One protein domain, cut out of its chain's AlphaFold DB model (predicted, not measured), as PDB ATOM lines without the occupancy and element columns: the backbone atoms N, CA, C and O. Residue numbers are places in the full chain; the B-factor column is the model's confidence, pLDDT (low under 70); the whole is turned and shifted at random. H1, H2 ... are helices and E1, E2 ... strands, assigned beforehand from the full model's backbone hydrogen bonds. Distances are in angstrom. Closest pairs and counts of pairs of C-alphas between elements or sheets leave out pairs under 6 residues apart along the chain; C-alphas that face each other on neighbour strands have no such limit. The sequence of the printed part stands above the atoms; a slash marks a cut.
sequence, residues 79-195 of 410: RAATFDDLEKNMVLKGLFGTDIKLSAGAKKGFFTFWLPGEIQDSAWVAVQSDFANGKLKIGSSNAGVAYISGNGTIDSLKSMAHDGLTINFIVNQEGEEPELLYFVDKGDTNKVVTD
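AT A GLANCE: This is residues 79 to 195 of the 410 residues of an uncharacterized protein of Fibrobacter sp. UWP2 (UniProt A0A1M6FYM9). One sheet of nine strands is curled back on itself like part of a barrel, so that the leaf E5, E7, E8 faces the leaf E1, E2, E3, E4, E6, with E9 as the hinge. The single helix H1 packs at one end of this folded sheet, mostly on E4 and E6, and the turn between E7 and E8 makes the opposite end of the long axis. The printed part has 117 residues, with the named elements in the order E1, E2, E3, E4, E5, E6, H1, E7, E8, E9, and its class is mostly strand. The sheet runs E5, E7, E8, E9, E1, E2, E3, E4, E6, all antiparallel. The whole is compact, with a radius of gyration of the C-alphas of 13.6 A, and elongated, with spans of 43 by 28 by 28 A.

HOW THE PARTS SIT: E1, residues 89 to 95, E2, residues 98 to 103, E3, residues 110 to 114, and E4, residues 123 to 128, form a meander, each strand the antiparallel neighbour of the one before. Within hydrogen-bond range are N 90 and O 102 at 2.8 A, N 103 and O 112 at 2.9 A, and N 111 and O 127 at 2.9 A. E6, residues 143 to 145, is an edge strand beside E4, with N 144 and O 126 at 2.8 A. The other edge strand, E5, residues 135 to 138, meets E6 only through their link. H1, residues 152 to 162, is on the sheet; its closest C-alphas to E6 are those of Ala 161 and Ala 143, 5.5 A apart. In H1 every O i to N i+4 pair is within hydrogen-bond range. E7, residues 165 to 172, is antiparallel to E5, with N 138 and O 165 at 2.8 A. E7, E8, residues 179 to 184, and E9, residues 190 to 194, form a second meander, with N 170 and O 181 at 2.9 A and N 190 and O 182 at 2.8 A. E9 is staggered, pairing with E8 over residues 190 to 191 and with E1 over 192 to 194, where N 91 and O 193 are 2.7 A apart. Residues 79 to 80 pair antiparallel with residues 170 to 171 of E7.

IN THESE COORDINATES: E1 begins at C-alpha 89 (-37.987, 35.064, 33.530) and is 15.5 A long. E2 measures 16.2 A and H1 15.0 A. E7, the longest strand, spans 22.3 A, and E8 16.9 A. E9 ends at C-alpha 194 (-33.306, 33.713, 29.985).

THE WHOLE: The C-alphas of Ser 149 and Glu 176, the two farthest apart, are 44.0 A from each other. The printed part has no cut, and no link is long. Mean pLDDT of the printed part is 88.6; residues 116 to 121 and 147 to 150 are under 70.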
ATOM      1  N   ARG A  79     -20.007  28.990  42.695       94.19
ATOM      2  CA  ARG A  79     -20.661  29.489  43.914       94.19
ATOM      3  C   ARG A  79     -22.168  29.265  43.882       94.19
ATOM      4  O   ARG A  79     -22.754  29.080  42.817       94.19
ATOM      5  N   ALA A  80     -22.802  29.324  45.050       95.06
ATOM      6  CA  ALA A  80     -24.256  29.410  45.137       95.06
ATOM      7  C   ALA A  80     -24.770  30.659  44.397       95.06
ATOM      8  O   ALA A  80     -24.130  31.716  44.420       95.06
ATOM      9  N   ALA A  81     -25.923  30.532  43.744       95.56
ATOM     10  CA  ALA A  81     -26.614  31.678  43.172       95.56
ATOM     11  C   ALA A  81     -27.255  32.542  44.271       95.56
ATOM     12  O   ALA A  81     -27.723  32.050  45.296       95.56
ATOM     13  N   THR A  82     -27.309  33.839  44.017       94.88
ATOM     14  CA  THR A  82     -28.035  34.847  44.791       94.88
ATOM     15  C   THR A  82     -29.274  35.292  44.007       94.88
ATOM     16  O   THR A  82     -29.442  34.931  42.840       94.88
ATOM     17  N   PHE A  83     -30.141  36.115  44.603       93.44
ATOM     18  CA  PHE A  83     -31.231  36.746  43.849       93.44
ATOM     19  C   PHE A  83     -30.724  37.582  42.665       93.44
ATOM     20  O   PHE A  83     -31.400  37.642  41.636       93.44
ATOM     21  N   ASP A  84     -29.551  38.213  42.771       93.44
ATOM     22  CA  ASP A  84     -29.021  39.083  41.719       93.44
ATOM     23  C   ASP A  84     -28.627  38.307  40.458       93.44
ATOM     24  O   ASP A  84     -28.880  38.797  39.357       93.44
ATOM     25  N   ASP A  85     -28.181  37.058  40.606       94.25
ATOM     26  CA  ASP A  85     -27.847  36.156  39.495       94.25
ATOM     27  C   ASP A  85     -29.073  35.661  38.704       94.25
ATOM     28  O   ASP A  85     -28.936  35.158  37.589       94.25
ATOM     29  N   LEU A  86     -30.283  35.773  39.267       95.12
ATOM     30  CA  LEU A  86     -31.504  35.303  38.614       95.12
ATOM     31  C   LEU A  86     -32.069  36.330  37.630       95.12
ATOM     32  O   LEU A  86     -32.226  37.508  37.949       95.12
ATOM     33  N   GLU A  87     -32.507  35.867  36.466       94.25
ATOM     34  CA  GLU A  87     -33.291  36.683  35.539       94.25
ATOM     35  C   GLU A  87     -34.783  36.700  35.913       94.25
ATOM     36  O   GLU A  87     -35.317  35.731  36.459       94.25
ATOM     37  N   LYS A  88     -35.506  37.784  35.578       92.00
ATOM     38  CA  LYS A  88     -36.947  37.899  35.915       92.00
ATOM     39  C   LYS A  88     -37.775  36.748  35.325       92.00
ATOM     40  O   LYS A  88     -38.755  36.319  35.938       92.00
ATOM     41  N   ASN A  89     -37.397  36.249  34.148       93.75
ATOM     42  CA  ASN A  89     -37.987  35.064  33.530       93.75
ATOM     43  C   ASN A  89     -36.877  34.176  32.959       93.75
ATOM     44  O   ASN A  89     -35.960  34.657  32.294       93.75
ATOM     45  N   MET A  90     -36.991  32.876  33.194       95.56
ATOM     46  CA  MET A  90     -35.992  31.859  32.890       95.56
ATOM     47  C   MET A  90     -36.672  30.582  32.383       95.56
ATOM     48  O   MET A  90     -37.866  30.370  32.589       95.56
ATOM     49  N   VAL A  91     -35.898  29.700  31.761       95.12
ATOM     50  CA  VAL A  91     -36.286  28.343  31.376       95.12
ATOM     51  C   VAL A  91     -35.349  27.355  32.058       95.12
ATOM     52  O   VAL A  91     -34.132  27.424  31.877       95.12
ATOM     53  N   LEU A  92     -35.933  26.428  32.810       94.94
ATOM     54  CA  LEU A  92     -35.280  25.265  33.397       94.94
ATOM     55  C   LEU A  92     -35.339  24.127  32.370       94.94
ATOM     56  O   LEU A  92     -36.412  23.575  32.101       94.94
ATOM     57  N   LYS A  93     -34.202  23.848  31.725       92.12
ATOM     58  CA  LYS A  93     -34.091  22.894  30.616       92.12
ATOM     59  C   LYS A  93     -34.139  21.442  31.090       92.12
ATOM     60  O   LYS A  93     -33.208  20.974  31.731       92.12
ATOM     61  N   GLY A  94     -35.188  20.714  30.709       87.62
ATOM     62  CA  GLY A  94     -35.332  19.283  31.000       87.62
ATOM     63  C   GLY A  94     -35.881  18.932  32.389       87.62
ATOM     64  O   GLY A  94     -35.906  17.751  32.742       87.62
ATOM     65  N   LEU A  95     -36.366  19.902  33.177       89.31
ATOM     66  CA  LEU A  95     -37.043  19.627  34.450       89.31
ATOM     67  C   LEU A  95     -38.282  18.740  34.216       89.31
ATOM     68  O   LEU A  95     -39.160  19.066  33.419       89.31
ATOM     69  N   PHE A  96     -38.334  17.583  34.883       88.31
ATOM     70  CA  PHE A  96     -39.326  16.522  34.635       88.31
ATOM     71  C   PHE A  96     -39.426  16.083  33.156       88.31
ATOM     72  O   PHE A  96     -40.498  15.721  32.671       88.31
ATOM     73  N   GLY A  97     -38.305  16.122  32.426       86.56
ATOM     74  CA  GLY A  97     -38.231  15.727  31.017       86.56
ATOM     75  C   GLY A  97     -38.789  16.758  30.029       86.56
ATOM     76  O   GLY A  97     -39.008  16.419  28.869       86.56
ATOM     77  N   THR A  98     -39.029  18.002  30.459       87.94
ATOM     78  CA  THR A  98     -39.510  19.087  29.589       87.94
ATOM     79  C   THR A  98     -38.913  20.444  29.972       87.94
ATOM     80  O   THR A  98     -38.261  20.591  31.001       87.94
ATOM     81  N   ASP A  99     -39.125  21.454  29.135       91.31
ATOM     82  CA  ASP A  99     -38.726  22.831  29.420       91.31
ATOM     83  C   ASP A  99     -39.805  23.521  30.266       91.31
ATOM     84  O   ASP A  99     -40.910  23.787  29.786       91.31
ATOM     85  N   ILE A 100     -39.479  23.843  31.520       91.56
ATOM     86  CA  ILE A 100     -40.384  24.545  32.441       91.56
ATOM     87  C   ILE A 100     -39.906  25.987  32.600       91.56
ATOM     88  O   ILE A 100     -38.734  26.233  32.878       91.56
ATOM     89  N   LYS A 101     -40.802  26.963  32.430       93.81
ATOM     90  CA  LYS A 101     -40.458  28.372  32.660       93.81
ATOM     91  C   LYS A 101     -40.515  28.666  34.157       93.81
ATOM     92  O   LYS A 101     -41.503  28.324  34.807       93.81
ATOM     93  N   LEU A 102     -39.506  29.351  34.675       95.38
ATOM     94  CA  LEU A 102     -39.447  29.879  36.035       95.38
ATOM     95  C   LEU A 102     -39.467  31.409  35.963       95.38
ATOM     96  O   LEU A 102     -38.712  31.998  35.194       95.38
ATOM     97  N   SER A 103     -40.293  32.070  36.768       95.25
ATOM     98  CA  SER A 103     -40.173  33.512  37.005       95.25
ATOM     99  C   SER A 103     -39.790  33.763  38.457       95.25
ATOM    100  O   SER A 103     -40.417  33.220  39.362       95.25
ATOM    101  N   ALA A 104     -38.746  34.573  38.655       93.31
ATOM    102  CA  ALA A 104     -38.338  35.119  39.952       93.31
ATOM    103  C   ALA A 104     -38.904  36.538  40.186       93.31
ATOM    104  O   ALA A 104     -38.670  37.145  41.230       93.31
ATOM    105  N   GLY A 105     -39.629  37.080  39.196       86.44
ATOM    106  CA  GLY A 105     -40.418  38.302  39.322       86.44
ATOM    107  C   GLY A 105     -39.647  39.530  39.796       86.44
ATOM    108  O   GLY A 105     -38.684  39.942  39.151       86.44
ATOM    109  N   ALA A 106     -40.105  40.129  40.895       84.12
ATOM    110  CA  ALA A 106     -39.463  41.267  41.557       84.12
ATOM    111  C   ALA A 106     -38.267  40.884  42.462       84.12
ATOM    112  O   ALA A 106     -37.763  41.737  43.188       84.12
ATOM    113  N   LYS A 107     -37.818  39.616  42.449       85.56
ATOM    114  CA  LYS A 107     -36.734  39.072  43.295       85.56
ATOM    115  C   LYS A 107     -36.988  39.172  44.812       85.56
ATOM    116  O   LYS A 107     -36.057  39.113  45.605       85.56
ATOM    117  N   LYS A 108     -38.256  39.266  45.228       83.50
ATOM    118  CA  LYS A 108     -38.693  39.312  46.641       83.50
ATOM    119  C   LYS A 108     -39.107  37.934  47.178       83.50
ATOM    120  O   LYS A 108     -40.103  37.808  47.880       83.50
ATOM    121  N   GLY A 109     -38.417  36.875  46.757       91.50
ATOM    122  CA  GLY A 109     -38.729  35.510  47.188       91.50
ATOM    123  C   GLY A 109     -40.049  34.909  46.682       91.50
ATOM    124  O   GLY A 109     -40.462  33.872  47.191       91.50
ATOM    125  N   PHE A 110     -40.712  35.509  45.687       95.19
ATOM    126  CA  PHE A 110     -41.909  34.942  45.050       95.19
ATOM    127  C   PHE A 110     -41.543  34.304  43.704       95.19
ATOM    128  O   PHE A 110     -41.214  34.996  42.738       95.19
ATOM    129  N   PHE A 111     -41.615  32.980  43.624       96.94
ATOM    130  CA  PHE A 111     -41.230  32.198  42.449       96.94
ATOM    131  C   PHE A 111     -42.441  31.531  41.813       96.94
ATOM    132  O   PHE A 111     -43.287  30.996  42.527       96.94
ATOM    133  N   THR A 112     -42.519  31.486  40.480       95.56
ATOM    134  CA  THR A 112     -43.606  30.766  39.795       95.56
ATOM    135  C   THR A 112     -43.154  29.902  38.623       95.56
ATOM    136  O   THR A 112     -42.313  30.297  37.815       95.56
ATOM    137  N   PHE A 113     -43.764  28.720  38.514       94.25
ATOM    138  CA  PHE A 113     -43.515  27.727  37.470       94.25
ATOM    139  C   PHE A 113     -44.644  27.736  36.436       94.25
ATOM    140  O   PHE A 113     -45.825  27.680  36.789       94.25
ATOM    141  N   TRP A 114     -44.282  27.768  35.153       90.75
ATOM    142  CA  TRP A 114     -45.219  27.836  34.032       90.75
ATOM    143  C   TRP A 114     -44.883  26.767  33.003       90.75
ATOM    144  O   TRP A 114     -43.731  26.630  32.581       90.75
ATOM    145  N   LEU A 115     -45.907  26.053  32.542       83.38
ATOM    146  CA  LEU A 115     -45.772  25.112  31.440       83.38
ATOM    147  C   LEU A 115     -46.043  25.802  30.096       83.38
ATOM    148  O   LEU A 115     -46.977  26.601  29.997       83.38
ATOM    149  N   PRO A 116     -45.272  25.492  29.040       68.00
ATOM    150  CA  PRO A 116     -45.634  25.865  27.678       68.00
ATOM    151  C   PRO A 116     -46.827  25.013  27.199       68.00
ATOM    152  O   PRO A 116     -46.756  23.786  27.212       68.00
ATOM    153  N   GLY A 117     -47.923  25.639  26.752       62.62
ATOM    154  CA  GLY A 117     -49.105  24.913  26.267       62.62
ATOM    155  C   GLY A 117     -50.261  25.801  25.788       62.62
ATOM    156  O   GLY A 117     -50.235  27.018  25.955       62.62
ATOM    157  N   GLU A 118     -51.278  25.179  25.177       48.34
ATOM    158  CA  GLU A 118     -52.433  25.870  24.565       48.34
ATOM    159  C   GLU A 118     -53.407  26.482  25.583       48.34
ATOM    160  O   GLU A 118     -54.034  27.508  25.306       48.34
ATOM    161  N   ILE A 119     -53.513  25.898  26.782       54.09
ATOM    162  CA  ILE A 119     -54.227  26.514  27.906       54.09
ATOM    163  C   ILE A 119     -53.306  27.591  28.487       54.09
ATOM    164  O   ILE A 119     -52.586  27.327  29.440       54.09
ATOM    165  N   GLN A 120     -53.320  28.752  27.816       55.28
ATOM    166  CA  GLN A 120     -52.810  30.085  28.178       55.28
ATOM    167  C   GLN A 120     -51.683  30.142  29.219       55.28
ATOM    168  O   GLN A 120     -51.892  29.730  30.354       55.28
ATOM    169  N   ASP A 121     -50.566  30.809  28.882       65.69
ATOM    170  CA  ASP A 121     -49.482  31.193  29.811       65.69
ATOM    171  C   ASP A 121     -50.041  31.617  31.195       65.69
ATOM    172  O   ASP A 121     -50.481  32.751  31.408       65.69
ATOM    173  N   SER A 122     -50.041  30.660  32.126       73.25
ATOM    174  CA  SER A 122     -50.602  30.734  33.475       73.25
ATOM    175  C   SER A 122     -49.658  30.024  34.445       73.25
ATOM    176  O   SER A 122     -48.994  29.049  34.079       73.25
ATOM    177  N   ALA A 123     -49.539  30.557  35.662       81.06
ATOM    178  CA  ALA A 123     -48.707  29.954  36.693       81.06
ATOM    179  C   ALA A 123     -49.393  28.690  37.219       81.06
ATOM    180  O   ALA A 123     -50.569  28.721  37.584       81.06
ATOM    181  N   TRP A 124     -48.644  27.591  37.257       88.00
ATOM    182  CA  TRP A 124     -49.116  26.295  37.742       88.00
ATOM    183  C   TRP A 124     -48.801  26.105  39.216       88.00
ATOM    184  O   TRP A 124     -49.648  25.620  39.961       88.00
ATOM    185  N   VAL A 125     -47.608  26.528  39.629       93.06
ATOM    186  CA  VAL A 125     -47.153  26.535  41.021       93.06
ATOM    187  C   VAL A 125     -46.578  27.913  41.320       93.06
ATOM    188  O   VAL A 125     -45.792  28.429  40.524       93.06
ATOM    189  N   ALA A 126     -46.950  28.486  42.458       95.62
ATOM    190  CA  ALA A 126     -46.261  29.610  43.080       95.62
ATOM    191  C   ALA A 126     -45.607  29.141  44.381       95.62
ATOM    192  O   ALA A 126     -46.165  28.283  45.060       95.62
ATOM    193  N   VAL A 127     -44.442  29.687  44.717       96.44
ATOM    194  CA  VAL A 127     -43.647  29.327  45.895       96.44
ATOM    195  C   VAL A 127     -43.120  30.603  46.539       96.44
ATOM    196  O   VAL A 127     -42.543  31.440  45.843       96.44
ATOM    197  N   GLN A 128     -43.279  30.740  47.854       95.44
ATOM    198  CA  GLN A 128     -42.546  31.736  48.635       95.44
ATOM    199  C   GLN A 128     -41.271  31.096  49.206       95.44
ATOM    200  O   GLN A 128     -41.322  30.019  49.790       95.44
ATOM    201  N   SER A 129     -40.111  31.712  48.998       94.69
ATOM    202  CA  SER A 129     -38.820  31.210  49.482       94.69
ATOM    203  C   SER A 129     -37.826  32.354  49.649       94.69
ATOM    204  O   SER A 129     -37.740  33.243  48.808       94.69
ATOM    205  N   ASP A 130     -37.033  32.290  50.714       92.56
ATOM    206  CA  ASP A 130     -35.876  33.156  50.972       92.56
ATOM    207  C   ASP A 130     -34.741  33.026  49.936       92.56
ATOM    208  O   ASP A 130     -33.851  33.870  49.897       92.56
ATOM    209  N   PHE A 131     -34.762  31.971  49.111       95.62
ATOM    210  CA  PHE A 131     -33.703  31.589  48.175       95.62
ATOM    211  C   PHE A 131     -32.308  31.476  48.824       95.62
ATOM    212  O   PHE A 131     -31.276  31.676  48.175       95.62
ATOM    213  N   ALA A 132     -32.256  31.143  50.118       94.38
ATOM    214  CA  ALA A 132     -31.006  31.113  50.867       94.38
ATOM    215  C   ALA A 132     -30.013  30.104  50.268       94.38
ATOM    216  O   ALA A 132     -30.350  28.950  49.986       94.38
ATOM    217  N   ASN A 133     -28.759  30.535  50.098       94.06
ATOM    218  CA  ASN A 133     -27.670  29.730  49.532       94.06
ATOM    219  C   ASN A 133     -27.988  29.135  48.142       94.06
ATOM    220  O   ASN A 133     -27.566  28.018  47.837       94.06
ATOM    221  N   GLY A 134     -28.753  29.856  47.314       95.25
ATOM    222  CA  GLY A 134     -29.137  29.428  45.964       95.25
ATOM    223  C   GLY A 134     -30.157  28.290  45.935       95.25
ATOM    224  O   GLY A 134     -30.284  27.608  44.920       95.25
ATOM    225  N   LYS A 135     -30.860  28.029  47.044       96.19
ATOM    226  CA  LYS A 135     -31.794  26.904  47.171       96.19
ATOM    227  C   LYS A 135     -33.234  27.389  47.098       96.19
ATOM    228  O   LYS A 135     -33.744  27.984  48.043       96.19
ATOM    229  N   LEU A 136     -33.925  27.048  46.013       96.44
ATOM    230  CA  LEU A 136     -35.379  27.144  45.949       96.44
ATOM    231  C   LEU A 136     -35.975  25.886  46.593       96.44
ATOM    232  O   LEU A 136     -36.101  24.840  45.951       96.44
ATOM    233  N   LYS A 137     -36.300  25.993  47.886       95.31
ATOM    234  CA  LYS A 137     -37.010  24.959  48.651       95.31
ATOM    235  C   LYS A 137     -38.513  25.075  48.391       95.31
ATOM    236  O   LYS A 137     -39.089  26.152  48.536       95.31
ATOM    237  N   ILE A 138     -39.142  23.968  48.024       95.25
ATOM    238  CA  ILE A 138     -40.553  23.881  47.641       95.25
ATOM    239  C   ILE A 138     -41.220  22.827  48.526       95.25
ATOM    240  O   ILE A 138     -40.640  21.766  48.746       95.25
ATOM    241  N   GLY A 139     -42.429  23.097  49.018       93.75
ATOM    242  CA  GLY A 139     -43.245  22.134  49.752       93.75
ATOM    243  C   GLY A 139     -44.609  22.694  50.159       93.75
ATOM    244  O   GLY A 139     -44.916  23.867  49.955       93.75
ATOM    245  N   SER A 140     -45.435  21.852  50.775       91.44
ATOM    246  CA  SER A 140     -46.843  22.167  51.073       91.44
ATOM    247  C   SER A 140     -47.068  23.329  52.054       91.44
ATOM    248  O   SER A 140     -48.181  23.843  52.141       91.44
ATOM    249  N   SER A 141     -46.032  23.771  52.775       89.50
ATOM    250  CA  SER A 141     -46.073  24.937  53.668       89.50
ATOM    251  C   SER A 141     -45.836  26.278  52.964       89.50
ATOM    252  O   SER A 141     -46.256  27.308  53.491       89.50
ATOM    253  N   ASN A 142     -45.175  26.287  51.800       93.00
ATOM    254  CA  ASN A 142     -44.759  27.508  51.102       93.00
ATOM    255  C   ASN A 142     -45.150  27.561  49.615       93.00
ATOM    256  O   ASN A 142     -44.894  28.575  48.963       93.00
ATOM    257  N   ALA A 143     -45.770  26.506  49.080       95.31
ATOM    258  CA  ALA A 143     -46.200  26.410  47.692       95.31
ATOM    259  C   ALA A 143     -47.731  26.343  47.541       95.31
ATOM    260  O   ALA A 143     -48.438  25.724  48.334       95.31
ATOM    261  N   GLY A 144     -48.244  26.943  46.467       92.81
ATOM    262  CA  GLY A 144     -49.653  26.897  46.079       92.81
ATOM    263  C   GLY A 144     -49.813  26.534  44.608       92.81
ATOM    264  O   GLY A 144     -49.074  27.026  43.754       92.81
ATOM    265  N   VAL A 145     -50.784  25.671  44.305       89.56
ATOM    266  CA  VAL A 145     -51.001  25.117  42.959       89.56
ATOM    267  C   VAL A 145     -52.306  25.640  42.355       89.56
ATOM    268  O   VAL A 145     -53.334  25.716  43.034       89.56
ATOM    269  N   ALA A 146     -52.293  25.961  41.061       83.69
ATOM    270  CA  ALA A 146     -53.500  26.260  40.298       83.69
ATOM    271  C   ALA A 146     -54.376  25.003  40.122       83.69
ATOM    272  O   ALA A 146     -53.894  23.923  39.773       83.69
ATOM    273  N   TYR A 147     -55.689  25.134  40.332       69.44
ATOM    274  CA  TYR A 147     -56.621  24.006  40.228       69.44
ATOM    275  C   TYR A 147     -56.944  23.676  38.762       69.44
ATOM    276  O   TYR A 147     -57.903  24.195  38.191       69.44
ATOM    277  N   ILE A 148     -56.123  22.826  38.142       67.62
ATOM    278  CA  ILE A 148     -56.291  22.385  36.751       67.62
ATOM    279  C   ILE A 148     -55.982  20.875  36.635       67.62
ATOM    280  O   ILE A 148     -55.011  20.365  37.210       67.62
ATOM    281  N   SER A 149     -56.817  20.132  35.901       66.19
ATOM    282  CA  SER A 149     -56.582  18.725  35.533       66.19
ATOM    283  C   SER A 149     -55.472  18.616  34.483       66.19
ATOM    284  O   SER A 149     -55.388  19.458  33.591       66.19
ATOM    285  N   GLY A 150     -54.606  17.603  34.580       63.97
ATOM    286  CA  GLY A 150     -53.311  17.638  33.900       63.97
ATOM    287  C   GLY A 150     -52.831  16.356  33.236       63.97
ATOM    288  O   GLY A 150     -53.506  15.332  33.226       63.97
ATOM    289  N   ASN A 151     -51.642  16.480  32.649       73.62
ATOM    290  CA  ASN A 151     -50.798  15.399  32.157       73.62
ATOM    291  C   ASN A 151     -49.680  15.100  33.178       73.62
ATOM    292  O   ASN A 151     -49.549  15.803  34.180       73.62
ATOM    293  N   GLY A 152     -48.818  14.122  32.885       82.81
ATOM    294  CA  GLY A 152     -47.754  13.701  33.806       82.81
ATOM    295  C   GLY A 152     -46.846  14.829  34.317       82.81
ATOM    296  O   GLY A 152     -46.498  14.819  35.488       82.81
ATOM    297  N   THR A 153     -46.522  15.845  33.505       84.31
ATOM    298  CA  THR A 153     -45.722  17.000  33.963       84.31
ATOM    299  C   THR A 153     -46.475  17.865  34.977       84.31
ATOM    300  O   THR A 153     -45.888  18.338  35.948       84.31
ATOM    301  N   ILE A 154     -47.776  18.078  34.772       84.62
ATOM    302  CA  ILE A 154     -48.628  18.810  35.719       84.62
ATOM    303  C   ILE A 154     -48.713  18.050  37.045       84.62
ATOM    304  O   ILE A 154     -48.672  18.664  38.111       84.62
ATOM    305  N   ASP A 155     -48.800  16.724  36.987       86.94
ATOM    306  CA  ASP A 155     -48.836  15.887  38.184       86.94
ATOM    307  C   ASP A 155     -47.467  15.855  38.892       86.94
ATOM    308  O   ASP A 155     -47.424  15.922  40.119       86.94
ATOM    309  N   SER A 156     -46.347  15.908  38.157       89.31
ATOM    310  CA  SER A 156     -45.009  16.137  38.732       89.31
ATOM    311  C   SER A 156     -44.886  17.500  39.423       89.31
ATOM    312  O   SER A 156     -44.356  17.570  40.527       89.31
ATOM    313  N   LEU A 157     -45.419  18.580  38.836       89.06
ATOM    314  CA  LEU A 157     -45.447  19.906  39.476       89.06
ATOM    315  C   LEU A 157     -46.333  19.939  40.735       89.06
ATOM    316  O   LEU A 157     -46.003  20.633  41.695       89.06
ATOM    317  N   LYS A 158     -47.439  19.185  40.757       88.31
ATOM    318  CA  LYS A 158     -48.287  19.018  41.951       88.31
ATOM    319  C   LYS A 158     -47.568  18.251  43.056       88.31
ATOM    320  O   LYS A 158     -47.579  18.709  44.193       88.31
ATOM    321  N   SER A 159     -46.936  17.127  42.717       90.44
ATOM    322  CA  SER A 159     -46.117  16.332  43.641       90.44
ATOM    323  C   SER A 159     -44.976  17.175  44.218       90.44
ATOM    324  O   SER A 159     -44.872  17.295  45.432       90.44
ATOM    325  N   MET A 160     -44.239  17.913  43.381       91.56
ATOM    326  CA  MET A 160     -43.213  18.877  43.810       91.56
ATOM    327  C   MET A 160     -43.728  19.890  44.850       91.56
ATOM    328  O   MET A 160     -43.029  20.197  45.811       91.56
ATOM    329  N   ALA A 161     -44.946  20.412  44.675       91.94
ATOM    330  CA  ALA A 161     -45.555  21.362  45.607       91.94
ATOM    331  C   ALA A 161     -46.131  20.711  46.881       91.94
ATOM    332  O   ALA A 161     -46.321  21.404  47.876       91.94
ATOM    333  N   HIS A 162     -46.430  19.410  46.860       91.75
ATOM    334  CA  HIS A 162     -47.028  18.676  47.977       91.75
ATOM    335  C   HIS A 162     -45.976  17.939  48.820       91.75
ATOM    336  O   HIS A 162     -45.846  18.200  50.017       91.75
ATOM    337  N   ASP A 163     -45.228  17.049  48.165       92.31
ATOM    338  CA  ASP A 163     -44.219  16.149  48.737       92.31
ATOM    339  C   ASP A 163     -42.896  16.883  49.010       92.31
ATOM    340  O   ASP A 163     -42.150  16.528  49.921       92.31
ATOM    341  N   GLY A 164     -42.651  17.951  48.246       92.44
ATOM    342  CA  GLY A 164     -41.511  18.845  48.373       92.44
ATOM    343  C   GLY A 164     -40.355  18.535  47.419       92.44
ATOM    344  O   GLY A 164     -40.221  17.431  46.892       92.44
ATOM    345  N   LEU A 165     -39.521  19.546  47.173       93.56
ATOM    346  CA  LEU A 165     -38.331  19.461  46.323       93.56
ATOM    347  C   LEU A 165     -37.348  20.587  46.661       93.56
ATOM    348  O   LEU A 165     -37.769  21.683  47.033       93.56
ATOM    349  N   THR A 166     -36.046  20.365  46.465       95.38
ATOM    350  CA  THR A 166     -35.062  21.460  46.430       95.38
ATOM    351  C   THR A 166     -34.438  21.570  45.045       95.38
ATOM    352  O   THR A 166     -33.771  20.647  44.572       95.38
ATOM    353  N   ILE A 167     -34.619  22.728  44.408       96.38
ATOM    354  CA  ILE A 167     -33.871  23.100  43.205       96.38
ATOM    355  C   ILE A 167     -32.701  23.979  43.649       96.38
ATOM    356  O   ILE A 167     -32.901  25.070  44.185       96.38
ATOM    357  N   ASN A 168     -31.483  23.486  43.454       96.88
ATOM    358  CA  ASN A 168     -30.251  24.201  43.766       96.88
ATOM    359  C   ASN A 168     -29.787  24.953  42.517       96.88
ATOM    360  O   ASN A 168     -29.773  24.384  41.425       96.88
ATOM    361  N   PHE A 169     -29.375  26.204  42.685       96.94
ATOM    362  CA  PHE A 169     -28.847  27.069  41.638       96.94
ATOM    363  C   PHE A 169     -27.416  27.475  41.977       96.94
ATOM    364  O   PHE A 169     -27.115  27.878  43.104       96.94
ATOM    365  N   ILE A 170     -26.540  27.387  40.983       96.00
ATOM    366  CA  ILE A 170     -25.126  27.739  41.098       96.00
ATOM    367  C   ILE A 170     -24.718  28.615  39.921       96.00
ATOM    368  O   ILE A 170     -25.227  28.458  38.810       96.00
ATOM    369  N   VAL A 171     -23.769  29.511  40.164       96.00
ATOM    370  CA  VAL A 171     -23.093  30.262  39.110       96.00
ATOM    371  C   VAL A 171     -21.734  29.625  38.888       96.00
ATOM    372  O   VAL A 171     -20.927  29.545  39.817       96.00
ATOM    373  N   ASN A 172     -21.499  29.162  37.664       92.88
ATOM    374  CA  ASN A 172     -20.187  28.740  37.207       92.88
ATOM    375  C   ASN A 172     -19.453  29.949  36.609       92.88
ATOM    376  O   ASN A 172     -19.895  30.504  35.605       92.88
ATOM    377  N   GLN A 173     -18.346  30.346  37.231       88.69
ATOM    378  CA  GLN A 173     -17.460  31.423  36.779       88.69
ATOM    379  C   GLN A 173     -16.394  30.918  35.783       88.69
ATOM    380  O   GLN A 173     -15.634  31.714  35.234       88.69
ATOM    381  N   GLU A 174     -16.305  29.603  35.532       80.12
ATOM    382  CA  GLU A 174     -15.367  29.017  34.566       80.12
ATOM    383  C   GLU A 174     -15.838  29.230  33.114       80.12
ATOM    384  O   GLU A 174     -16.430  28.348  32.488       80.12
ATOM    385  N   GLY A 175     -15.558  30.410  32.553       73.44
ATOM    386  CA  GLY A 175     -15.899  30.757  31.172       73.44
ATOM    387  C   GLY A 175     -15.467  32.170  30.767       73.44
ATOM    388  O   GLY A 175     -14.775  32.859  31.512       73.44
ATOM    389  N   GLU A 176     -15.874  32.603  29.568       76.81
ATOM    390  CA  GLU A 176     -15.788  34.020  29.164       76.81
ATOM    391  C   GLU A 176     -16.911  34.863  29.800       76.81
ATOM    392  O   GLU A 176     -16.720  36.050  30.054       76.81
ATOM    393  N   GLU A 177     -18.057  34.240  30.096       85.12
ATOM    394  CA  GLU A 177     -19.199  34.825  30.808       85.12
ATOM    395  C   GLU A 177     -19.702  33.829  31.877       85.12
ATOM    396  O   GLU A 177     -19.635  32.619  31.634       85.12
ATOM    397  N   PRO A 178     -20.206  34.286  33.043       88.50
ATOM    398  CA  PRO A 178     -20.716  33.390  34.082       88.50
ATOM    399  C   PRO A 178     -21.984  32.648  33.639       88.50
ATOM    400  O   PRO A 178     -22.941  33.265  33.170       88.50
ATOM    401  N   GLU A 179     -22.037  31.329  33.840       93.25
ATOM    402  CA  GLU A 179     -23.213  30.514  33.510       93.25
ATOM    403  C   GLU A 179     -24.050  30.176  34.750       93.25
ATOM    404  O   GLU A 179     -23.561  29.560  35.699       93.25
ATOM    405  N   LEU A 180     -25.347  30.505  34.715       95.69
ATOM    406  CA  LEU A 180     -26.315  30.050  35.713       95.69
ATOM    407  C   LEU A 180     -26.767  28.614  35.399       95.69
ATOM    408  O   LEU A 180     -27.376  28.335  34.359       95.69
ATOM    409  N   LEU A 181     -26.501  27.702  36.329       95.56
ATOM    410  CA  LEU A 181     -26.869  26.291  36.254       95.56
ATOM    411  C   LEU A 181     -27.822  25.938  37.399       95.56
ATOM    412  O   LEU A 181     -27.802  26.568  38.458       95.56
ATOM    413  N   TYR A 182     -28.625  24.895  37.210       96.50
ATOM    414  CA  TYR A 182     -29.457  24.324  38.264       96.50
ATOM    415  C   TYR A 182     -29.330  22.802  38.327       96.50
ATOM    416  O   TYR A 182     -29.047  22.148  37.325       96.50
ATOM    417  N   PHE A 183     -29.583  22.227  39.498       95.00
ATOM    418  CA  PHE A 183     -29.730  20.787  39.686       95.00
ATOM    419  C   PHE A 183     -30.767  20.490  40.768       95.00
ATOM    420  O   PHE A 183     -31.036  21.305  41.654       95.00
ATOM    421  N   VAL A 184     -31.365  19.304  40.690       92.75
ATOM    422  CA  VAL A 184     -32.332  18.808  41.673       92.75
ATOM    423  C   VAL A 184     -31.624  17.787  42.557       92.75
ATOM    424  O   VAL A 184     -30.988  16.867  42.045       92.75
ATOM    425  N   ASP A 185     -31.700  17.976  43.873       78.19
ATOM    426  CA  ASP A 185     -31.051  17.148  44.899       78.19
ATOM    427  C   ASP A 185     -29.552  16.875  44.648       78.19
ATOM    428  O   ASP A 185     -28.722  17.733  44.940       78.19
ATOM    429  N   LYS A 186     -29.193  15.693  44.124       75.50
ATOM    430  CA  LYS A 186     -27.816  15.294  43.747       75.50
ATOM    431  C   LYS A 186     -27.701  14.864  42.272       75.50
ATOM    432  O   LYS A 186     -26.827  14.075  41.929       75.50
ATOM    433  N   GLY A 187     -28.628  15.317  41.424       83.69
ATOM    434  CA  GLY A 187     -28.643  15.038  39.985       83.69
ATOM    435  C   GLY A 187     -27.695  15.922  39.167       83.69
ATOM    436  O   GLY A 187     -27.024  16.804  39.700       83.69
ATOM    437  N   ASP A 188     -27.677  15.692  37.854       90.12
ATOM    438  CA  ASP A 188     -26.833  16.431  36.909       90.12
ATOM    439  C   ASP A 188     -27.186  17.928  36.833       90.12
ATOM    440  O   ASP A 188     -28.348  18.338  36.955       90.12
ATOM    441  N   THR A 189     -26.174  18.755  36.559       92.62
ATOM    442  CA  THR A 189     -26.347  20.190  36.313       92.62
ATOM    443  C   THR A 189     -26.933  20.450  34.927       92.62
ATOM    444  O   THR A 189     -26.462  19.959  33.904       92.62
ATOM    445  N   ASN A 190     -27.977  21.272  34.891       94.62
ATOM    446  CA  ASN A 190     -28.701  21.674  33.695       94.62
ATOM    447  C   ASN A 190     -28.608  23.195  33.528       94.62
ATOM    448  O   ASN A 190     -28.567  23.940  34.510       94.62
ATOM    449  N   LYS A 191     -28.569  23.683  32.282       92.19
ATOM    450  CA  LYS A 191     -28.460  25.126  32.021       92.19
ATOM    451  C   LYS A 191     -29.776  25.848  32.303       92.19
ATOM    452  O   LYS A 191     -30.841  25.397  31.873       92.19
ATOM    453  N   VAL A 192     -29.684  27.008  32.948       95.31
ATOM    454  CA  VAL A 192     -30.768  27.991  32.997       95.31
ATOM    455  C   VAL A 192     -30.606  28.942  31.809       95.31
ATOM    456  O   VAL A 192     -29.495  29.346  31.480       95.31
ATOM    457  N   VAL A 193     -31.702  29.288  31.132       94.69
ATOM    458  CA  VAL A 193     -31.680  30.210  29.978       94.69
ATOM    459  C   VAL A 193     -32.718  31.310  30.169       94.69
ATOM    460  O   VAL A 193     -33.853  31.011  30.525       94.69
ATOM    461  N   THR A 194     -32.377  32.570  29.902       93.12
ATOM    462  CA  THR A 194     -33.306  33.713  29.985       93.12
ATOM    463  C   THR A 194     -34.515  33.546  29.049       93.12
ATOM    464  O   THR A 194     -34.344  33.300  27.854       93.12
ATOM    465  N   ASP A 195     -35.738  33.744  29.555       91.44
ATOM    466  CA  ASP A 195     -36.966  33.783  28.741       91.44
ATOM    467  C   ASP A 195     -37.364  35.232  28.407       91.44
ATOM    468  O   ASP A 195     -37.446  36.101  29.278       91.44
TER     469      ASP A 195